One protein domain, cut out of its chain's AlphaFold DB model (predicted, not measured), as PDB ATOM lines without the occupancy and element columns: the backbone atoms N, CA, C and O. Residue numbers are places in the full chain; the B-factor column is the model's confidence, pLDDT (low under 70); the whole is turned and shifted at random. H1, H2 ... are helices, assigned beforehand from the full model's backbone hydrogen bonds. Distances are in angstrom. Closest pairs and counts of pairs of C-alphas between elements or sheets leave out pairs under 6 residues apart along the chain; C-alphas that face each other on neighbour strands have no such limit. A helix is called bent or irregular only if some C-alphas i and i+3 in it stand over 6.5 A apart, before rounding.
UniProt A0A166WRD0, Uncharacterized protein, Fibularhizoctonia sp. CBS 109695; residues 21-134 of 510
ATOM      1  N   ALA A  21     161.989 177.703 102.605       39.62
ATOM      2  CA  ALA A  21     163.349 177.264 102.850       39.62
ATOM      3  C   ALA A  21     164.506 178.179 102.392       39.62
ATOM      4  O   ALA A  21     165.648 177.888 102.760       39.62
ATOM      5  N   ASP A  22     164.270 179.251 101.632       41.09
ATOM      6  CA  ASP A  22     165.357 180.094 101.095       41.09
ATOM      7  C   ASP A  22     165.471 181.513 101.676       41.09
ATOM      8  O   ASP A  22     166.400 182.238 101.314       41.09
ATOM      9  N   VAL A  23     164.621 181.896 102.634       41.69
ATOM     10  CA  VAL A  23     164.627 183.242 103.242       41.69
ATOM     11  C   VAL A  23     165.208 183.217 104.667       41.69
ATOM     12  O   VAL A  23     164.785 182.429 105.506       41.69
ATOM     13  N   GLY A  24     166.197 184.081 104.942       52.28
ATOM     14  CA  GLY A  24     166.642 184.467 106.298       52.28
ATOM     15  C   GLY A  24     166.963 183.356 107.313       52.28
ATOM     16  O   GLY A  24     166.473 183.413 108.437       52.28
ATOM     17  N   ARG A  25     167.783 182.361 106.942       61.72
ATOM     18  CA  ARG A  25     168.152 181.223 107.819       61.72
ATOM     19  C   ARG A  25     169.396 181.418 108.698       61.72
ATOM     20  O   ARG A  25     169.632 180.587 109.561       61.72
ATOM     21  N   GLU A  26     170.188 182.469 108.485       68.31
ATOM     22  CA  GLU A  26     171.471 182.671 109.188       68.31
ATOM     23  C   GLU A  26     171.304 183.019 110.683       68.31
ATOM     24  O   GLU A  26     172.220 182.756 111.452       68.31
ATOM     25  N   TYR A  27     170.143 183.555 111.086       80.62
ATOM     26  CA  TYR A  27     169.835 184.019 112.453       80.62
ATOM     27  C   TYR A  27     168.461 183.517 112.938       80.62
ATOM     28  O   TYR A  27     167.735 184.208 113.658       80.62
ATOM     29  N   PHE A  28     168.028 182.351 112.447       83.81
ATOM     30  CA  PHE A  28     166.674 181.844 112.677       83.81
ATOM     31  C   PHE A  28     166.424 181.529 114.157       83.81
ATOM     32  O   PHE A  28     165.390 181.905 114.704       83.81
ATOM     33  N   SER A  29     167.379 180.875 114.814       86.75
ATOM     34  CA  SER A  29     167.267 180.468 116.216       86.75
ATOM     35  C   SER A  29     167.233 181.694 117.127       86.75
ATOM     36  O   SER A  29     166.393 181.764 118.025       86.75
ATOM     37  N   GLN A  30     168.086 182.692 116.864       90.19
ATOM     38  CA  GLN A  30     168.081 183.958 117.602       90.19
ATOM     39  C   GLN A  30     166.784 184.751 117.393       90.19
ATOM     40  O   GLN A  30     166.226 185.251 118.369       90.19
ATOM     41  N   ALA A  31     166.243 184.802 116.169       88.56
ATOM     42  CA  ALA A  31     164.953 185.439 115.893       88.56
ATOM     43  C   ALA A  31     163.802 184.801 116.695       88.56
ATOM     44  O   ALA A  31     163.037 185.511 117.350       88.56
ATOM     45  N   ILE A  32     163.704 183.466 116.702       88.75
ATOM     46  CA  ILE A  32     162.679 182.736 117.467       88.75
ATOM     47  C   ILE A  32     162.852 182.941 118.980       88.75
ATOM     48  O   ILE A  32     161.865 183.174 119.681       88.75
ATOM     49  N   ALA A  33     164.087 182.904 119.487       90.50
ATOM     50  CA  ALA A  33     164.361 183.094 120.909       90.50
ATOM     51  C   ALA A  33     164.022 184.523 121.382       90.50
ATOM     52  O   ALA A  33     163.375 184.679 122.418       90.50
ATOM     53  N   VAL A  34     164.367 185.556 120.602       91.75
ATOM     54  CA  VAL A  34     163.979 186.953 120.877       91.75
ATOM     55  C   VAL A  34     162.461 187.121 120.897       91.75
ATOM     56  O   VAL A  34     161.933 187.718 121.836       91.75
ATOM     57  N   ILE A  35     161.747 186.578 119.902       87.69
ATOM     58  CA  ILE A  35     160.277 186.642 119.848       87.69
ATOM     59  C   ILE A  35     159.671 185.990 121.100       87.69
ATOM     60  O   ILE A  35     158.796 186.589 121.725       87.69
ATOM     61  N   SER A  36     160.173 184.817 121.502       89.75
ATOM     62  CA  SER A  36     159.728 184.101 122.705       89.75
ATOM     63  C   SER A  36     159.928 184.924 123.986       89.75
ATOM     64  O   SER A  36     158.988 185.062 124.767       89.75
ATOM     65  N   PHE A  37     161.098 185.541 124.195       91.25
ATOM     66  CA  PHE A  37     161.332 186.367 125.387       91.25
ATOM     67  C   PHE A  37     160.514 187.654 125.402       91.25
ATOM     68  O   PHE A  37     159.923 187.975 126.426       91.25
ATOM     69  N   CYS A  38     160.398 188.348 124.269       89.19
ATOM     70  CA  CYS A  38     159.556 189.539 124.164       89.19
ATOM     71  C   CYS A  38     158.084 189.256 124.525       89.19
ATOM     72  O   CYS A  38     157.395 190.153 124.994       89.19
ATOM     73  N   ARG A  39     157.602 188.017 124.326       84.50
ATOM     74  CA  ARG A  39     156.251 187.561 124.709       84.50
ATOM     75  C   ARG A  39     156.102 187.213 126.191       84.50
ATOM     76  O   ARG A  39     154.976 187.180 126.672       84.50
ATOM     77  N   LYS A  40     157.203 186.942 126.901       87.44
ATOM     78  CA  LYS A  40     157.209 186.663 128.347       87.44
ATOM     79  C   LYS A  40     157.137 187.925 129.212       87.44
ATOM     80  O   LYS A  40     156.919 187.800 130.411       87.44
ATOM     81  N   ILE A  41     157.361 189.106 128.634       85.69
ATOM     82  CA  ILE A  41     157.352 190.368 129.376       85.69
ATOM     83  C   ILE A  41     155.902 190.743 129.704       85.69
ATOM     84  O   ILE A  41     155.170 191.237 128.845       85.69
ATOM     85  N   ASP A  42     155.503 190.519 130.954       80.25
ATOM     86  CA  ASP A  42     154.242 191.018 131.496       80.25
ATOM     87  C   ASP A  42     154.449 192.406 132.120       80.25
ATOM     88  O   ASP A  42     155.264 192.585 133.024       80.25
ATOM     89  N   ILE A  43     153.692 193.389 131.628       74.81
ATOM     90  CA  ILE A  43     153.629 194.748 132.182       74.81
ATOM     91  C   ILE A  43     152.201 195.160 132.562       74.81
ATOM     92  O   ILE A  43     151.948 196.346 132.769       74.81
ATOM     93  N   GLU A  44     151.244 194.227 132.648       72.06
ATOM     94  CA  GLU A  44     149.834 194.547 132.932       72.06
ATOM     95  C   GLU A  44     149.675 195.338 134.244       72.06
ATOM     96  O   GLU A  44     148.827 196.224 134.337       72.06
ATOM     97  N   LYS A  45     150.557 195.077 135.219       72.69
ATOM     98  CA  LYS A  45     150.629 195.754 136.526       72.69
ATOM     99  C   LYS A  45     151.827 196.712 136.677       72.69
ATOM    100  O   LYS A  45     152.117 197.134 137.792       72.69
ATOM    101  N   ARG A  46     152.546 197.026 135.593       73.44
ATOM    102  CA  ARG A  46     153.791 197.824 135.598       73.44
ATOM    103  C   ARG A  46     153.756 198.943 134.541       73.44
ATOM    104  O   ARG A  46     154.383 198.819 133.484       73.44
ATOM    105  N   PRO A  47     152.989 200.030 134.778       70.44
ATOM    106  CA  PRO A  47     152.875 201.162 133.846       70.44
ATOM    107  C   PRO A  47     154.217 201.845 133.555       70.44
ATOM    108  O   PRO A  47     154.454 202.312 132.440       70.44
ATOM    109  N   ASP A  48     155.098 201.865 134.551       73.38
ATOM    110  CA  ASP A  48     156.468 202.368 134.518       73.38
ATOM    111  C   ASP A  48     157.331 201.688 133.442       73.38
ATOM    112  O   ASP A  48     158.166 202.338 132.814       73.38
ATOM    113  N   LEU A  49     157.067 200.411 133.141       80.12
ATOM    114  CA  LEU A  49     157.811 199.626 132.152       80.12
ATOM    115  C   LEU A  49     157.274 199.766 130.716       80.12
ATOM    116  O   LEU A  49     157.850 199.201 129.783       80.12
ATOM    117  N   VAL A  50     156.202 200.534 130.477       76.44
ATOM    118  CA  VAL A  50     155.646 200.739 129.121       76.44
ATOM    119  C   VAL A  50     156.669 201.342 128.137       76.44
ATOM    120  O   VAL A  50     156.768 200.818 127.019       76.44
ATOM    121  N   PRO A  51     157.456 202.386 128.489       79.38
ATOM    122  CA  PRO A  51     158.509 202.906 127.616       79.38
ATOM    123  C   PRO A  51     159.594 201.860 127.344       79.38
ATOM    124  O   PRO A  51     160.040 201.724 126.203       79.38
ATOM    125  N   LYS A  52     159.957 201.068 128.364       83.50
ATOM    126  CA  LYS A  52     160.968 200.011 128.272       83.50
ATOM    127  C   LYS A  52     160.536 198.881 127.338       83.50
ATOM    128  O   LYS A  52     161.292 198.493 126.449       83.50
ATOM    129  N   LEU A  53     159.285 198.427 127.438       83.38
ATOM    130  CA  LEU A  53     158.723 197.442 126.509       83.38
ATOM    131  C   LEU A  53     158.728 197.954 125.061       83.38
ATOM    132  O   LEU A  53     158.973 197.185 124.133       83.38
ATOM    133  N   ASN A  54     158.475 199.248 124.850       81.44
ATOM    134  CA  ASN A  54     158.553 199.843 123.517       81.44
ATOM    135  C   ASN A  54     160.000 199.878 122.989       81.44
ATOM    136  O   ASN A  54     160.219 199.537 121.828       81.44
ATOM    137  N   GLU A  55     160.989 200.210 123.826       86.81
ATOM    138  CA  GLU A  55     162.414 200.124 123.468       86.81
ATOM    139  C   GLU A  55     162.809 198.693 123.057       86.81
ATOM    140  O   GLU A  55     163.413 198.500 121.999       86.81
ATOM    141  N   ILE A  56     162.396 197.689 123.838       89.31
ATOM    142  CA  ILE A  56     162.635 196.265 123.555       89.31
ATOM    143  C   ILE A  56     161.978 195.850 122.238       89.31
ATOM    144  O   ILE A  56     162.631 195.235 121.399       89.31
ATOM    145  N   TYR A  57     160.711 196.207 122.012       86.81
ATOM    146  CA  TYR A  57     160.002 195.867 120.775       86.81
ATOM    147  C   TYR A  57     160.580 196.569 119.537       86.81
ATOM    148  O   TYR A  57     160.559 195.985 118.452       86.81
ATOM    149  N   LEU A  58     161.109 197.788 119.678       86.69
ATOM    150  CA  LEU A  58     161.814 198.487 118.603       86.69
ATOM    151  C   LEU A  58     163.170 197.839 118.312       86.69
ATOM    152  O   LEU A  58     163.433 197.509 117.161       86.69
ATOM    153  N   ALA A  59     163.986 197.561 119.332       89.94
ATOM    154  CA  ALA A  59     165.259 196.864 119.152       89.94
ATOM    155  C   ALA A  59     165.060 195.451 118.572       89.94
ATOM    156  O   ALA A  59     165.800 195.037 117.679       89.94
ATOM    157  N   ALA A  60     164.037 194.722 119.034       89.00
ATOM    158  CA  ALA A  60     163.654 193.431 118.480       89.00
ATOM    159  C   ALA A  60     163.251 193.570 117.009       89.00
ATOM    160  O   ALA A  60     163.715 192.787 116.187       89.00
ATOM    161  N   GLN A  61     162.458 194.585 116.643       88.12
ATOM    162  CA  GLN A  61     162.160 194.856 115.238       88.12
ATOM    163  C   GLN A  61     163.440 195.148 114.440       88.12
ATOM    164  O   GLN A  61     163.602 194.559 113.378       88.12
ATOM    165  N   ASP A  62     164.356 195.984 114.936       87.94
ATOM    166  CA  ASP A  62     165.616 196.314 114.254       87.94
ATOM    167  C   ASP A  62     166.464 195.055 113.980       87.94
ATOM    168  O   ASP A  62     166.936 194.859 112.859       87.94
ATOM    169  N   ALA A  63     166.607 194.164 114.968       89.19
ATOM    170  CA  ALA A  63     167.318 192.890 114.820       89.19
ATOM    171  C   ALA A  63     166.616 191.940 113.833       89.19
ATOM    172  O   ALA A  63     167.252 191.352 112.954       89.19
ATOM    173  N   LEU A  64     165.287 191.836 113.926       87.19
ATOM    174  CA  LEU A  64     164.461 191.020 113.036       87.19
ATOM    175  C   LEU A  64     164.463 191.550 111.589       87.19
ATOM    176  O   LEU A  64     164.434 190.745 110.661       87.19
ATOM    177  N   GLU A  65     164.540 192.870 111.371       84.19
ATOM    178  CA  GLU A  65     164.747 193.499 110.054       84.19
ATOM    179  C   GLU A  65     166.171 193.269 109.529       84.19
ATOM    180  O   GLU A  65     166.338 192.906 108.363       84.19
ATOM    181  N   ALA A  66     167.200 193.424 110.371       83.31
ATOM    182  CA  ALA A  66     168.598 193.188 110.000       83.31
ATOM    183  C   ALA A  66     168.842 191.730 109.559       83.31
ATOM    184  O   ALA A  66     169.574 191.481 108.599       83.31
ATOM    185  N   ALA A  67     168.156 190.777 110.200       80.38
ATOM    186  CA  ALA A  67     168.163 189.360 109.848       80.38
ATOM    187  C   ALA A  67     167.393 189.012 108.552       80.38
ATOM    188  O   ALA A  67     167.518 187.891 108.044       80.38
ATOM    189  N   LYS A  68     166.608 189.934 107.965       78.12
ATOM    190  CA  LYS A  68     165.958 189.685 106.666       78.12
ATOM    191  C   LYS A  68     167.004 189.656 105.557       78.12
ATOM    192  O   LYS A  68     167.786 190.588 105.369       78.12
ATOM    193  N   THR A  69     166.977 188.611 104.731       63.31
ATOM    194  CA  THR A  69     167.890 188.478 103.587       63.31
ATOM    195  C   THR A  69     167.715 189.617 102.582       63.31
ATOM    196  O   THR A  69     166.843 189.562 101.709       63.31
ATOM    197  N   SER A  70     168.595 190.621 102.637       52.66
ATOM    198  CA  SER A  70     168.652 191.651 101.603       52.66
ATOM    199  C   SER A  70     169.070 191.011 100.271       52.66
ATOM    200  O   SER A  70     170.224 190.615 100.083       52.66
ATOM    201  N   LYS A  71     168.137 190.930  99.309       52.62
ATOM    202  CA  LYS A  71     168.459 190.581  97.908       52.62
ATOM    203  C   LYS A  71     169.450 191.589  97.300       52.62
ATOM    204  O   LYS A  71     170.245 191.242  96.432       52.62
ATOM    205  N   ASN A  72     169.460 192.817  97.821       49.22
ATOM    206  CA  ASN A  72     170.412 193.863  97.469       49.22
ATOM    207  C   ASN A  72     171.655 193.819  98.375       49.22
ATOM    208  O   ASN A  72     171.645 194.339  99.490       49.22
ATOM    209  N   LYS A  73     172.757 193.268  97.846       52.88
ATOM    210  CA  LYS A  73     174.103 193.263  98.463       52.88
ATOM    211  C   LYS A  73     174.800 194.645  98.509       52.88
ATOM    212  O   LYS A  73     175.967 194.711  98.870       52.88
ATOM    213  N   LYS A  74     174.135 195.730  98.078       48.97
ATOM    214  CA  LYS A  74     174.757 197.051  97.829       48.97
ATOM    215  C   LYS A  74     174.546 198.119  98.914       48.97
ATOM    216  O   LYS A  74     175.211 199.144  98.850       48.97
ATOM    217  N   LYS A  75     173.648 197.920  99.885       55.34
ATOM    218  CA  LYS A  75     173.629 198.757 101.100       55.34
ATOM    219  C   LYS A  75     174.553 198.119 102.135       55.34
ATOM    220  O   LYS A  75     174.554 196.891 102.240       55.34
ATOM    221  N   GLN A  76     175.290 198.935 102.896       52.88
ATOM    222  CA  GLN A  76     175.879 198.485 104.161       52.88
ATOM    223  C   GLN A  76     174.762 197.813 104.964       52.88
ATOM    224  O   GLN A  76     173.724 198.429 105.216       52.88
ATOM    225  N   ARG A  77     174.934 196.528 105.273       59.59
ATOM    226  CA  ARG A  77     174.024 195.847 106.191       59.59
ATOM    227  C   ARG A  77     174.292 196.406 107.591       59.59
ATOM    228  O   ARG A  77     175.465 196.612 107.907       59.59
ATOM    229  N   PRO A  78     173.255 196.644 108.412       63.69
ATOM    230  CA  PRO A  78     173.450 196.762 109.848       63.69
ATOM    231  C   PRO A  78     174.228 195.542 110.343       63.69
ATOM    232  O   PRO A  78     174.058 194.444 109.805       63.69
ATOM    233  N   ASP A  79     175.078 195.735 111.344       83.50
ATOM    234  CA  ASP A  79     175.713 194.622 112.037       83.50
ATOM    235  C   ASP A  79     174.611 193.813 112.744       83.50
ATOM    236  O   ASP A  79     173.927 194.318 113.637       83.50
ATOM    237  N   ILE A  80     174.369 192.595 112.251       86.56
ATOM    238  CA  ILE A  80     173.240 191.759 112.675       86.56
ATOM    239  C   ILE A  80     173.493 191.229 114.090       86.56
ATOM    240  O   ILE A  80     172.571 191.230 114.906       86.56
ATOM    241  N   ASP A  81     174.738 190.851 114.401       86.69
ATOM    242  CA  ASP A  81     175.137 190.420 115.740       86.69
ATOM    243  C   ASP A  81     174.963 191.574 116.736       86.69
ATOM    244  O   ASP A  81     174.311 191.408 117.766       86.69
ATOM    245  N   ALA A  82     175.429 192.783 116.395       90.12
ATOM    246  CA  ALA A  82     175.231 193.962 117.242       90.12
ATOM    247  C   ALA A  82     173.744 194.326 117.434       90.12
ATOM    248  O   ALA A  82     173.349 194.784 118.510       90.12
ATOM    249  N   ALA A  83     172.905 194.116 116.411       90.81
ATOM    250  CA  ALA A  83     171.467 194.345 116.508       90.81
ATOM    251  C   ALA A  83     170.801 193.354 117.477       90.81
ATOM    252  O   ALA A  83     170.049 193.788 118.349       90.81
ATOM    253  N   PHE A  84     171.111 192.055 117.392       92.50
ATOM    254  CA  PHE A  84     170.638 191.068 118.372       92.50
ATOM    255  C   PHE A  84     171.180 191.348 119.777       92.50
ATOM    256  O   PHE A  84     170.426 191.269 120.745       92.50
ATOM    257  N   ASP A  85     172.447 191.738 119.910       93.31
ATOM    258  CA  ASP A  85     173.076 191.990 121.209       93.31
ATOM    259  C   ASP A  85     172.486 193.197 121.934       93.31
ATOM    260  O   ASP A  85     172.356 193.168 123.160       93.31
ATOM    261  N   LYS A  86     172.018 194.211 121.194       94.56
ATOM    262  CA  LYS A  86     171.185 195.283 121.754       94.56
ATOM    263  C   LYS A  86     169.916 194.714 122.399       94.56
ATOM    264  O   LYS A  86     169.607 195.080 123.529       94.56
ATOM    265  N   VAL A  87     169.207 193.801 121.731       94.38
ATOM    266  CA  VAL A  87     167.984 193.174 122.275       94.38
ATOM    267  C   VAL A  87     168.297 192.318 123.494       94.38
ATOM    268  O   VAL A  87     167.639 192.453 124.520       94.38
ATOM    269  N   TRP A  88     169.323 191.468 123.408       95.94
ATOM    270  CA  TRP A  88     169.734 190.610 124.516       95.94
ATOM    271  C   TRP A  88     170.171 191.407 125.742       95.94
ATOM    272  O   TRP A  88     169.883 190.987 126.857       95.94
ATOM    273  N   LYS A  89     170.818 192.563 125.554       95.31
ATOM    274  CA  LYS A  89     171.146 193.476 126.653       95.31
ATOM    275  C   LYS A  89     169.883 194.028 127.317       95.31
ATOM    276  O   LYS A  89     169.782 193.931 128.532       95.31
ATOM    277  N   LEU A  90     168.933 194.545 126.531       94.25
ATOM    278  CA  LEU A  90     167.675 195.093 127.055       94.25
ATOM    279  C   LEU A  90     166.854 194.030 127.804       94.25
ATOM    280  O   LEU A  90     166.295 194.319 128.852       94.25
ATOM    281  N   LEU A  91     166.807 192.791 127.299       93.25
ATOM    282  CA  LEU A  91     166.081 191.682 127.933       93.25
ATOM    283  C   LEU A  91     166.668 191.242 129.285       93.25
ATOM    284  O   LEU A  91     165.947 190.636 130.071       93.25
ATOM    285  N   LYS A  92     167.952 191.516 129.553       93.19
ATOM    286  CA  LYS A  92     168.635 191.183 130.818       93.19
ATOM    287  C   LYS A  92     168.503 192.272 131.889       93.19
ATOM    288  O   LYS A  92     169.107 192.134 132.950       93.19
ATOM    289  N   GLU A  93     167.777 193.357 131.622       90.19
ATOM    290  CA  GLU A  93     167.570 194.412 132.617       90.19
ATOM    291  C   GLU A  93     166.654 193.904 133.755       90.19
ATOM    292  O   GLU A  93     165.643 193.242 133.489       90.19
ATOM    293  N   PRO A  94     167.037 194.124 135.030       85.00
ATOM    294  CA  PRO A  94     166.453 193.430 136.185       85.00
ATOM    295  C   PRO A  94     164.974 193.770 136.407       85.00
ATOM    296  O   PRO A  94     164.197 192.946 136.887       85.00
ATOM    297  N   ASP A  95     164.583 194.975 136.009       84.69
ATOM    298  CA  ASP A  95     163.244 195.547 136.086       84.69
ATOM    299  C   ASP A  95     162.196 194.792 135.242       84.69
ATOM    300  O   ASP A  95     161.001 194.922 135.503       84.69
ATOM    301  N   LEU A  96     162.608 193.918 134.313       83.38
ATOM    302  CA  LEU A  96     161.701 193.085 133.508       83.38
ATOM    303  C   LEU A  96     161.234 191.788 134.193       83.38
ATOM    304  O   LEU A  96     160.420 191.067 133.614       83.38
ATOM    305  N   ASN A  97     161.758 191.450 135.379       83.94
ATOM    306  CA  ASN A  97     161.461 190.199 136.100       83.94
ATOM    307  C   ASN A  97     161.677 188.913 135.257       83.94
ATOM    308  O   ASN A  97     161.012 187.890 135.441       83.94
ATOM    309  N   LEU A  98     162.614 188.956 134.304       87.31
ATOM    310  CA  LEU A  98     163.037 187.794 133.523       87.31
ATOM    311  C   LEU A  98     164.258 187.137 134.179       87.31
ATOM    312  O   LEU A  98     165.182 187.817 134.623       87.31
ATOM    313  N   LYS A  99     164.299 185.801 134.199       91.38
ATOM    314  CA  LYS A  99     165.449 185.048 134.723       91.38
ATOM    315  C   LYS A  99     166.648 185.214 133.791       91.38
ATOM    316  O   LYS A  99     166.647 184.666 132.684       91.38
ATOM    317  N   VAL A 100     167.659 185.956 134.242       92.00
ATOM    318  CA  VAL A 100     168.861 186.276 133.459       92.00
ATOM    319  C   VAL A 100     169.553 184.996 132.987       92.00
ATOM    320  O   VAL A 100     169.912 184.900 131.818       92.00
ATOM    321  N   GLU A 101     169.625 183.968 133.831       92.38
ATOM    322  CA  GLU A 101     170.229 182.668 133.518       92.38
ATOM    323  C   GLU A 101     169.487 181.938 132.383       92.38
ATOM    324  O   GLU A 101     170.121 181.325 131.522       92.38
ATOM    325  N   GLU A 102     168.148 182.037 132.326       92.88
ATOM    326  CA  GLU A 102     167.362 181.477 131.214       92.88
ATOM    327  C   GLU A 102     167.676 182.221 129.908       92.88
ATOM    328  O   GLU A 102     167.797 181.592 128.851       92.88
ATOM    329  N   ILE A 103     167.825 183.550 129.976       93.25
ATOM    330  CA  ILE A 103     168.177 184.391 128.825       93.25
ATOM    331  C   ILE A 103     169.578 184.049 128.321       93.25
ATOM    332  O   ILE A 103     169.744 183.838 127.124       93.25
ATOM    333  N   GLU A 104     170.578 183.960 129.201       93.75
ATOM    334  CA  GLU A 104     171.960 183.665 128.809       93.75
ATOM    335  C   GLU A 104     172.084 182.283 128.164       93.75
ATOM    336  O   GLU A 104     172.687 182.149 127.095       93.75
ATOM    337  N   GLN A 105     171.456 181.269 128.768       94.38
ATOM    338  CA  GLN A 105     171.465 179.909 128.241       94.38
ATOM    339  C   GLN A 105     170.780 179.846 126.868       94.38
ATOM    340  O   GLN A 105     171.377 179.356 125.909       94.38
ATOM    341  N   LYS A 106     169.581 180.426 126.716       92.56
ATOM    342  CA  LYS A 106     168.881 180.456 125.419       92.56
ATOM    343  C   LYS A 106     169.580 181.317 124.366       92.56
ATOM    344  O   LYS A 106     169.567 180.939 123.197       92.56
ATOM    345  N   GLN A 107     170.204 182.434 124.744       94.75
ATOM    346  CA  GLN A 107     171.021 183.256 123.843       94.75
ATOM    347  C   GLN A 107     172.200 182.438 123.300       94.75
ATOM    348  O   GLN A 107     172.456 182.439 122.094       94.75
ATOM    349  N   LYS A 108     172.901 181.709 124.179       93.19
ATOM    350  CA  LYS A 108     174.008 180.824 123.807       93.19
ATOM    351  C   LYS A 108     173.540 179.683 122.903       93.19
ATOM    352  O   LYS A 108     174.106 179.508 121.827       93.19
ATOM    353  N   ASP A 109     172.487 178.965 123.288       90.56
ATOM    354  CA  ASP A 109     171.942 177.849 122.506       90.56
ATOM    355  C   ASP A 109     171.453 178.304 121.125       90.56
ATOM    356  O   ASP A 109     171.701 177.634 120.122       90.56
ATOM    357  N   ALA A 110     170.804 179.469 121.043       88.88
ATOM    358  CA  ALA A 110     170.376 180.059 119.780       88.88
ATOM    359  C   ALA A 110     171.570 180.398 118.873       88.88
ATOM    360  O   ALA A 110     171.580 179.995 117.710       88.88
ATOM    361  N   ARG A 111     172.605 181.063 119.405       89.81
ATOM    362  CA  ARG A 111     173.848 181.351 118.666       89.81
ATOM    363  C   ARG A 111     174.545 180.076 118.197       89.81
ATOM    364  O   ARG A 111     174.927 179.987 117.035       89.81
ATOM    365  N   GLU A 112     174.687 179.074 119.063       87.69
ATOM    366  CA  GLU A 112     175.292 177.791 118.694       87.69
ATOM    367  C   GLU A 112     174.497 177.070 117.600       87.69
ATOM    368  O   GLU A 112     175.091 176.500 116.686       87.69
ATOM    369  N   ASN A 113     173.164 177.079 117.673       83.56
ATOM    370  CA  ASN A 113     172.305 176.463 116.664       83.56
ATOM    371  C   ASN A 113     172.357 177.210 115.328       83.56
ATOM    372  O   ASN A 113     172.387 176.560 114.281       83.56
ATOM    373  N   ASP A 114     172.438 178.540 115.345       83.62
ATOM    374  CA  ASP A 114     172.625 179.347 114.140       83.62
ATOM    375  C   ASP A 114     174.011 179.105 113.516       83.62
ATOM    376  O   ASP A 114     174.079 178.802 112.326       83.62
ATOM    377  N   VAL A 115     175.099 179.078 114.298       81.94
ATOM    378  CA  VAL A 115     176.448 178.711 113.810       81.94
ATOM    379  C   VAL A 115     176.465 177.297 113.219       81.94
ATOM    380  O   VAL A 115     176.867 177.126 112.070       81.94
ATOM    381  N   LYS A 116     175.936 176.291 113.932       75.81
ATOM    382  CA  LYS A 116     175.814 174.910 113.420       75.81
ATOM    383  C   LYS A 116     174.998 174.865 112.122       75.81
ATOM    384  O   LYS A 116     175.303 174.079 111.230       75.81
ATOM    385  N   THR A 117     173.969 175.704 112.000       66.75
ATOM    386  CA  THR A 117     173.132 175.812 110.794       66.75
ATOM    387  C   THR A 117     173.864 176.499 109.640       66.75
ATOM    388  O   THR A 117     173.681 176.084 108.496       66.75
ATOM    389  N   GLN A 118     174.714 177.494 109.917       68.81
ATOM    390  CA  GLN A 118     175.556 178.190 108.940       68.81
ATOM    391  C   GLN A 118     176.704 177.304 108.420       68.81
ATOM    392  O   GLN A 118     176.933 177.232 107.214       68.81
ATOM    393  N   GLU A 119     177.401 176.585 109.303       63.94
ATOM    394  CA  GLU A 119     178.530 175.705 108.947       63.94
ATOM    395  C   GLU A 119     178.097 174.519 108.067       63.94
ATOM    396  O   GLU A 119     178.865 174.022 107.244       63.94
ATOM    397  N   ARG A 120     176.827 174.114 108.173       52.19
ATOM    398  CA  ARG A 120     176.187 173.042 107.392       52.19
ATOM    399  C   ARG A 120     175.755 173.436 105.969       52.19
ATOM    400  O   ARG A 120     175.203 172.609 105.239       52.19
ATOM    401  N   LEU A 121     175.984 174.679 105.532       51.97
ATOM    402  CA  LEU A 121     175.454 175.230 104.272       51.97
ATOM    403  C   LEU A 121     176.185 174.777 102.987       51.97
ATOM    404  O   LEU A 121     176.565 175.594 102.148       51.97
ATOM    405  N   VAL A 122     176.257 173.466 102.743       53.97
ATOM    406  CA  VAL A 122     176.342 172.941 101.366       53.97
ATOM    407  C   VAL A 122     174.936 173.033 100.736       53.97
ATOM    408  O   VAL A 122     173.967 172.650 101.401       53.97
ATOM    409  N   PRO A 123     174.763 173.494  99.475       52.84
ATOM    410  CA  PRO A 123     173.440 173.833  98.925       52.84
ATOM    411  C   PRO A 123     172.371 172.732  99.010       52.84
ATOM    412  O   PRO A 123     171.192 173.036  99.174       52.84
ATOM    413  N   ILE A 124     172.777 171.460  98.937       50.78
ATOM    414  CA  ILE A 124     171.875 170.296  98.983       50.78
ATOM    415  C   ILE A 124     171.591 169.855 100.436       50.78
ATOM    416  O   ILE A 124     170.451 169.521 100.769       50.78
ATOM    417  N   MET A 125     172.581 169.921 101.338       51.97
ATOM    418  CA  MET A 125     172.400 169.576 102.761       51.97
ATOM    419  C   MET A 125     171.513 170.587 103.499       51.97
ATOM    420  O   MET A 125     170.687 170.182 104.318       51.97
ATOM    421  N   LYS A 126     171.578 171.876 103.125       53.72
ATOM    422  CA  LYS A 126     170.753 172.979 103.665       53.72
ATOM    423  C   LYS A 126     169.254 172.653 103.754       53.72
ATOM    424  O   LYS A 126     168.577 173.071 104.697       53.72
ATOM    425  N   GLN A 127     168.698 171.952 102.765       51.72
ATOM    426  CA  GLN A 127     167.283 171.567 102.786       51.72
ATOM    427  C   GLN A 127     167.036 170.291 103.602       51.72
ATOM    428  O   GLN A 127     166.006 170.194 104.268       51.72
ATOM    429  N   HIS A 128     167.966 169.336 103.579       51.31
ATOM    430  CA  HIS A 128     167.825 168.055 104.268       51.31
ATOM    431  C   HIS A 128     167.977 168.183 105.792       51.31
ATOM    432  O   HIS A 128     167.162 167.650 106.539       51.31
ATOM    433  N   GLU A 129     168.966 168.934 106.274       53.19
ATOM    434  CA  GLU A 129     169.245 169.025 107.712       53.19
ATOM    435  C   GLU A 129     168.274 169.938 108.459       53.19
ATOM    436  O   GLU A 129     167.924 169.644 109.598       53.19
ATOM    437  N   ILE A 130     167.725 170.967 107.810       51.59
ATOM    438  CA  ILE A 130     166.628 171.743 108.409       51.59
ATOM    439  C   ILE A 130     165.316 170.944 108.397       51.59
ATOM    440  O   ILE A 130     164.570 171.020 109.367       51.59
ATOM    441  N   LYS A 131     165.083 170.067 107.406       55.03
ATOM    442  CA  LYS A 131     164.035 169.026 107.496       55.03
ATOM    443  C   LYS A 131     164.326 167.967 108.574       55.03
ATOM    444  O   LYS A 131     163.415 167.239 108.950       55.03
ATOM    445  N   LYS A 132     165.556 167.861 109.086       56.62
ATOM    446  CA  LYS A 132     165.923 166.953 110.186       56.62
ATOM    447  C   LYS A 132     165.766 167.616 111.561       56.62
ATOM    448  O   LYS A 132     165.280 166.966 112.478       56.62
ATOM    449  N   ALA A 133     166.133 168.893 111.691       53.97
ATOM    450  CA  ALA A 133     165.963 169.691 112.911       53.97
ATOM    451  C   ALA A 133     164.503 170.135 113.130       53.97
ATOM    452  O   ALA A 133     163.992 170.084 114.245       53.97
ATOM    453  N   HIS A 134     163.809 170.500 112.051       53.19
ATOM    454  CA  HIS A 134     162.392 170.855 112.037       53.19
ATOM    455  C   HIS A 134     161.653 169.968 111.024       53.19
ATOM    456  O   HIS A 134     161.348 170.415 109.914       53.19
TER     457      HIS A 134
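Overview. This is residues 21 to 134 of the 510 residues of an uncharacterized protein of Fibularhizoctonia sp. CBS 109695 (UniProt A0A166WRD0). Four helices, H1 to H4, run side by side in an up-and-down bundle, each running against the one before it in the chain; H1 and H3 meet across its middle, with H2 and H4 on opposite sides of them. A short fifth helix, H5, folds back after a tight link from H4 and lies near the last part of H4 but touches no helix, and a long loop, residues 67 to 79, joins H2 to H3. The 114 printed residues include five named helices, H1 to H5, and no named strand; the class is all helix. The whole is elongated, 50 by 32 by 19 A, and only just compact, close to loose, with a radius of gyration of the C-alphas of 15.6 A.

Along the chain. H1, residues 28 to 40, begins at C-alpha 28 (166.674, 181.844, 112.677) and is 18.9 A long. H2, residues 47 to 66, is 29.7 A long and irregular: C-alphas 48 and 51 are 7.2 A apart. H3 is residues 80 to 91, and H4, residues 100 to 119, is 28.4 A long. H5, residues 125 to 133, ends at C-alpha 133 (165.963, 169.691, 112.911).

Arrangement. H1 touches H4, closest at the C-alphas of Ser 29 and Ala 110, 4.7 A, opposite ways at a shallow tilt of 21 degrees. H1 touches H3, closest at the C-alphas of Val 34 and Val 87, 7.5 A, the same way. H2 and H3, a hairpin, touch closest at the C-alphas of Ala 63 and Ala 83, 4.7 A. H2 and H4 are apart. H5 touches no helix but is near H4. Every O i to N i+4 pair is within hydrogen-bond range in H1, H3 and H4, against 14 of 16 in H2 and 4 of 5 in H5.

Size, cuts and confidence. The C-alphas farthest apart, those of Pro 47 and Ile 124, are 50.3 A apart. The printed part has no cut. The link from H2 to H3 is long. The pLDDT is under 70 at residues 21 to 26, 69 to 78 and 117 to 134.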